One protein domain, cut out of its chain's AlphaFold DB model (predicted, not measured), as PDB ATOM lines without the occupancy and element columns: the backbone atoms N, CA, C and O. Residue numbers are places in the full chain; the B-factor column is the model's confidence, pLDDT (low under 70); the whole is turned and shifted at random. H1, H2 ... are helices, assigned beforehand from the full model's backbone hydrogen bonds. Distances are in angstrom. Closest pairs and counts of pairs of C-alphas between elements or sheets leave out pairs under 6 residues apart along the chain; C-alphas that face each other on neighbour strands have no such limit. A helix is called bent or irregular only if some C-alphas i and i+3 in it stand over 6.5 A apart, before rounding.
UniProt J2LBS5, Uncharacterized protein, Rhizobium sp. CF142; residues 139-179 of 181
ATOM      1  N   THR A 139      -3.992 -11.042 -26.111       70.31
ATOM      2  CA  THR A 139      -4.841 -11.859 -25.235       70.31
ATOM      3  C   THR A 139      -6.082 -12.398 -25.947       70.31
ATOM      4  O   THR A 139      -6.349 -13.599 -25.874       70.31
ATOM      5  N   THR A 140      -6.793 -11.562 -26.706       68.50
ATOM      6  CA  THR A 140      -7.959 -11.971 -27.509       68.50
ATOM      7  C   THR A 140      -7.552 -12.936 -28.622       68.50
ATOM      8  O   THR A 140      -8.266 -13.895 -28.912       68.50
ATOM      9  N   TRP A 141      -6.366 -12.739 -29.199       68.75
ATOM     10  CA  TRP A 141      -5.826 -13.614 -30.243       68.75
ATOM     11  C   TRP A 141      -5.498 -15.020 -29.721       68.75
ATOM     12  O   TRP A 141      -5.880 -16.022 -30.327       68.75
ATOM     13  N   LYS A 142      -4.855 -15.111 -28.547       75.94
ATOM     14  CA  LYS A 142      -4.560 -16.394 -27.885       75.94
ATOM     15  C   LYS A 142      -5.836 -17.151 -27.502       75.94
ATOM     16  O   LYS A 142      -5.883 -18.370 -27.662       75.94
ATOM     17  N   ALA A 143      -6.868 -16.446 -27.035       74.19
ATOM     18  CA  ALA A 143      -8.155 -17.047 -26.687       74.19
ATOM     19  C   ALA A 143      -8.903 -17.584 -27.920       74.19
ATOM     20  O   ALA A 143      -9.411 -18.703 -27.889       74.19
ATOM     21  N   ALA A 144      -8.927 -16.827 -29.020       68.12
ATOM     22  CA  ALA A 144      -9.525 -17.275 -30.277       68.12
ATOM     23  C   ALA A 144      -8.815 -18.529 -30.824       68.12
ATOM     24  O   ALA A 144      -9.468 -19.521 -31.145       68.12
ATOM     25  N   ARG A 145      -7.471 -18.527 -30.821       74.75
ATOM     26  CA  ARG A 145      -6.651 -19.652 -31.299       74.75
ATOM     27  C   ARG A 145      -6.844 -20.928 -30.476       74.75
ATOM     28  O   ARG A 145      -6.960 -21.996 -31.064       74.75
ATOM     29  N   ARG A 146      -6.909 -20.834 -29.141       76.12
ATOM     30  CA  ARG A 146      -7.143 -22.000 -28.261       76.12
ATOM     31  C   ARG A 146      -8.496 -22.665 -28.492       76.12
ATOM     32  O   ARG A 146      -8.601 -23.873 -28.349       76.12
ATOM     33  N   ASN A 147      -9.508 -21.880 -28.850       77.12
ATOM     34  CA  ASN A 147     -10.861 -22.383 -29.067       77.12
ATOM     35  C   ASN A 147     -11.132 -22.771 -30.532       77.12
ATOM     36  O   ASN A 147     -12.232 -23.219 -30.837       77.12
ATOM     37  N   GLY A 148     -10.179 -22.560 -31.451       84.31
ATOM     38  CA  GLY A 148     -10.381 -22.792 -32.887       84.31
ATOM     39  C   GLY A 148     -11.442 -21.884 -33.523       84.31
ATOM     40  O   GLY A 148     -11.966 -22.195 -34.587       84.31
ATOM     41  N   VAL A 149     -11.792 -20.766 -32.877       74.19
ATOM     42  CA  VAL A 149     -12.869 -19.870 -33.320       74.19
ATOM     43  C   VAL A 149     -12.265 -18.646 -34.000       74.19
ATOM     44  O   VAL A 149     -11.307 -18.058 -33.497       74.19
ATOM     45  N   SER A 150     -12.841 -18.218 -35.126       82.31
ATOM     46  CA  SER A 150     -12.434 -16.965 -35.763       82.31
ATOM     47  C   SER A 150     -12.643 -15.783 -34.808       82.31
ATOM     48  O   SER A 150     -13.617 -15.721 -34.055       82.31
ATOM     49  N   ILE A 151     -11.733 -14.807 -34.839       81.94
ATOM     50  CA  ILE A 151     -11.800 -13.611 -33.980       81.94
ATOM     51  C   ILE A 151     -13.153 -12.909 -34.127       81.94
ATOM     52  O   ILE A 151     -13.727 -12.461 -33.141       81.94
ATOM     53  N   TYR A 152     -13.691 -12.867 -35.346       81.50
ATOM     54  CA  TYR A 152     -14.990 -12.274 -35.637       81.50
ATOM     55  C   TYR A 152     -16.131 -12.941 -34.852       81.50
ATOM     56  O   TYR A 152     -16.895 -12.264 -34.164       81.50
ATOM     57  N   LEU A 153     -16.200 -14.276 -34.875       76.69
ATOM     58  CA  LEU A 153     -17.199 -15.035 -34.119       76.69
ATOM     59  C   LEU A 153     -17.016 -14.871 -32.604       76.69
ATOM     60  O   LEU A 153     -18.002 -14.778 -31.871       76.69
ATOM     61  N   PHE A 154     -15.770 -14.797 -32.133       80.31
ATOM     62  CA  PHE A 154     -15.473 -14.532 -30.724       80.31
ATOM     63  C   PHE A 154     -15.994 -13.155 -30.284       80.31
ATOM     64  O   PHE A 154     -16.654 -13.046 -29.250       80.31
ATOM     65  N   TRP A 155     -15.772 -12.116 -31.094       80.12
ATOM     66  CA  TRP A 155     -16.268 -10.767 -30.820       80.12
ATOM     67  C   TRP A 155     -17.794 -10.688 -30.814       80.12
ATOM     68  O   TRP A 155     -18.360 -10.092 -29.899       80.12
ATOM     69  N   MET A 156     -18.475 -11.331 -31.768       86.06
ATOM     70  CA  MET A 156     -19.942 -11.369 -31.770       86.06
ATOM     71  C   MET A 156     -20.501 -12.028 -30.505       86.06
ATOM     72  O   MET A 156     -21.422 -11.492 -29.886       86.06
ATOM     73  N   LYS A 157     -19.909 -13.147 -30.067       86.19
ATOM     74  CA  LYS A 157     -20.303 -13.821 -28.820       86.19
ATOM     75  C   LYS A 157     -20.066 -12.939 -27.592       86.19
ATOM     76  O   LYS A 157     -20.945 -12.843 -26.738       86.19
ATOM     77  N   ALA A 158     -18.920 -12.264 -27.522       85.19
ATOM     78  CA  ALA A 158     -18.595 -11.368 -26.415       85.19
ATOM     79  C   ALA A 158     -19.568 -10.176 -26.326       85.19
ATOM     80  O   ALA A 158     -20.055  -9.854 -25.239       85.19
ATOM     81  N   ILE A 159     -19.911  -9.558 -27.461       88.62
ATOM     82  CA  ILE A 159     -20.890  -8.460 -27.523       88.62
ATOM     83  C   ILE A 159     -22.279  -8.951 -27.102       88.62
ATOM     84  O   ILE A 159     -22.933  -8.303 -26.283       88.62
ATOM     85  N   ALA A 160     -22.713 -10.115 -27.595       92.50
ATOM     86  CA  ALA A 160     -23.998 -10.705 -27.221       92.50
ATOM     87  C   ALA A 160     -24.083 -10.985 -25.710       92.50
ATOM     88  O   ALA A 160     -25.087 -10.666 -25.071       92.50
ATOM     89  N   GLN A 161     -23.013 -11.519 -25.118       90.56
ATOM     90  CA  GLN A 161     -22.946 -11.780 -23.680       90.56
ATOM     91  C   GLN A 161     -22.975 -10.484 -22.857       90.56
ATOM     92  O   GLN A 161     -23.695 -10.406 -21.859       90.56
ATOM     93  N   SER A 162     -22.232  -9.460 -23.284       92.56
ATOM     94  CA  SER A 162     -22.236  -8.139 -22.643       92.56
ATOM     95  C   SER A 162     -23.625  -7.487 -22.694       92.56
ATOM     96  O   SER A 162     -24.133  -7.000 -21.680       92.56
ATOM     97  N   SER A 163     -24.289  -7.566 -23.852       92.81
ATOM     98  CA  SER A 163     -25.661  -7.089 -24.045       92.81
ATOM     99  C   SER A 163     -26.640  -7.803 -23.112       92.81
ATOM    100  O   SER A 163     -27.375  -7.150 -22.370       92.81
ATOM    101  N   LYS A 164     -26.574  -9.140 -23.046       93.88
ATOM    102  CA  LYS A 164     -27.421  -9.940 -22.151       93.88
ATOM    103  C   LYS A 164     -27.235  -9.540 -20.686       93.88
ATOM    104  O   LYS A 164     -28.223  -9.318 -19.996       93.88
ATOM    105  N   LYS A 165     -25.990  -9.380 -20.226       93.06
ATOM    106  CA  LYS A 165     -25.690  -8.958 -18.846       93.06
ATOM    107  C   LYS A 165     -26.262  -7.572 -18.533       93.06
ATOM    108  O   LYS A 165     -26.828  -7.368 -17.462       93.06
ATOM    109  N   THR A 166     -26.137  -6.641 -19.477       92.56
ATOM    110  CA  THR A 166     -26.648  -5.272 -19.334       92.56
ATOM    111  C   THR A 166     -28.172  -5.263 -19.279       92.56
ATOM    112  O   THR A 166     -28.754  -4.600 -18.425       92.56
ATOM    113  N   MET A 167     -28.820  -6.055 -20.133       93.81
ATOM    114  CA  MET A 167     -30.271  -6.206 -20.141       93.81
ATOM    115  C   MET A 167     -30.777  -6.808 -18.829       93.81
ATOM    116  O   MET A 167     -31.717  -6.279 -18.249       93.81
ATOM    117  N   THR A 168     -30.128  -7.853 -18.311       94.31
ATOM    118  CA  THR A 168     -30.482  -8.436 -17.008       94.31
ATOM    119  C   THR A 168     -30.358  -7.413 -15.879       94.31
ATOM    120  O   THR A 168     -31.265  -7.305 -15.060       94.31
ATOM    121  N   ALA A 169     -29.282  -6.622 -15.851       94.12
ATOM    122  CA  ALA A 169     -29.119  -5.562 -14.857       94.12
ATOM    123  C   ALA A 169     -30.213  -4.488 -14.970       94.12
ATOM    124  O   ALA A 169     -30.804  -4.108 -13.964       94.12
ATOM    125  N   ALA A 170     -30.533  -4.045 -16.189       91.94
ATOM    126  CA  ALA A 170     -31.595  -3.071 -16.423       91.94
ATOM    127  C   ALA A 170     -32.974  -3.601 -16.002       91.94
ATOM    128  O   ALA A 170     -33.750  -2.862 -15.404       91.94
ATOM    129  N   VAL A 171     -33.260  -4.880 -16.266       93.81
ATOM    130  CA  VAL A 171     -34.499  -5.537 -15.827       93.81
ATOM    131  C   VAL A 171     -34.561  -5.610 -14.304       93.81
ATOM    132  O   VAL A 171     -35.585  -5.247 -13.740       93.81
ATOM    133  N   MET A 172     -33.475  -5.997 -13.626       93.06
ATOM    134  CA  MET A 172     -33.444  -6.012 -12.157       93.06
ATOM    135  C   MET A 172     -33.707  -4.624 -11.564       93.06
ATOM    136  O   MET A 172     -34.526  -4.495 -10.659       93.06
ATOM    137  N   VAL A 173     -33.066  -3.580 -12.099       94.19
ATOM    138  CA  VAL A 173     -33.291  -2.194 -11.654       94.19
ATOM    139  C   VAL A 173     -34.726  -1.752 -11.936       94.19
ATOM    140  O   VAL A 173     -35.339  -1.083 -11.106       94.19
ATOM    141  N   ALA A 174     -35.284  -2.132 -13.088       89.75
ATOM    142  CA  ALA A 174     -36.670  -1.833 -13.419       89.75
ATOM    143  C   ALA A 174     -37.622  -2.482 -12.409       89.75
ATOM    144  O   ALA A 174     -38.422  -1.755 -11.834       89.75
ATOM    145  N   VAL A 175     -37.476  -3.785 -12.139       92.94
ATOM    146  CA  VAL A 175     -38.272  -4.544 -11.155       92.94
ATOM    147  C   VAL A 175     -38.180  -3.927  -9.758       92.94
ATOM    148  O   VAL A 175     -39.199  -3.724  -9.101       92.94
ATOM    149  N   GLN A 176     -36.971  -3.561  -9.325       88.62
ATOM    150  CA  GLN A 176     -36.747  -2.933  -8.023       88.62
ATOM    151  C   GLN A 176     -37.459  -1.578  -7.896       88.62
ATOM    152  O   GLN A 176     -38.035  -1.286  -6.851       88.62
ATOM    153  N   ASN A 177     -37.439  -0.765  -8.953       87.69
ATOM    154  CA  ASN A 177     -38.020   0.578  -8.933       87.69
ATOM    155  C   ASN A 177     -39.533   0.591  -9.174       87.69
ATOM    156  O   ASN A 177     -40.214   1.486  -8.681       87.69
ATOM    157  N   CYS A 178     -40.067  -0.353  -9.950       80.62
ATOM    158  CA  CYS A 178     -41.495  -0.399 -10.265       80.62
ATOM    159  C   CYS A 178     -42.321  -1.182  -9.238       80.62
ATOM    160  O   CYS A 178     -43.544  -1.197  -9.345       80.62
ATOM    161  N   GLY A 179     -41.680  -1.834  -8.261       71.38
ATOM    162  CA  GLY A 179     -42.374  -2.582  -7.213       71.38
ATOM    163  C   GLY A 179     -43.177  -3.779  -7.732       71.38
ATOM    164  O   GLY A 179     -44.042  -4.272  -7.012       71.38
TER     165      GLY A 179
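AT A GLANCE: This is residues 139 to 179 of the 181 residues of an uncharacterized protein of Rhizobium sp. CF142 (UniProt J2LBS5). Look first for one long helix, H2, which makes nearly the whole length, with the short helix H1 set steeply to it at its first end, like the small foot of an L. Residues 156 to 179, of which 156 to 178 belong to H2, stick out free of the rest. The printed part has 41 residues with two named helices, H1 then H2, and no named strand; the class is all helix. It is extended, with a radius of gyration of the C-alphas of 15.3 A, and spans 46 by 14 by 11 A.

HOW THE PARTS SIT: Begin at residues 139 to 146, which are H1, and go on through a tight link of 4 residues to H2, residues 151 to 178. Here H1 and H2 touch, H2 with residues 151 to 154 alone. Their closest C-alphas are those of Ala 144 and Ile 151, 5.7 A apart. Their lines stand at a steep tilt of 65 degrees and they run opposite ways. In both H1 and H2, every O i to N i+4 pair is within hydrogen-bond range.

IN THESE COORDINATES: Find C-alpha 139 at (-4.841, -11.859, -25.235); from there H1 runs 10.8 A to C-alpha 146. Find C-alpha 151 at (-11.800, -13.611, -33.980); from there H2 runs 40.2 A to C-alpha 178 at (-41.495, -0.399, -10.265). Neither helix is bent.

THE WHOLE: The two C-alphas farthest apart are those of Arg 145 and Gly 179, at 46.3 A. The printed part has no cut. In the B-factor column, look for pLDDT under 70 at residues 140 to 141 and at residue 144; the mean of the printed part is 84.3, that of H1 is 72 and that of H2 is 89.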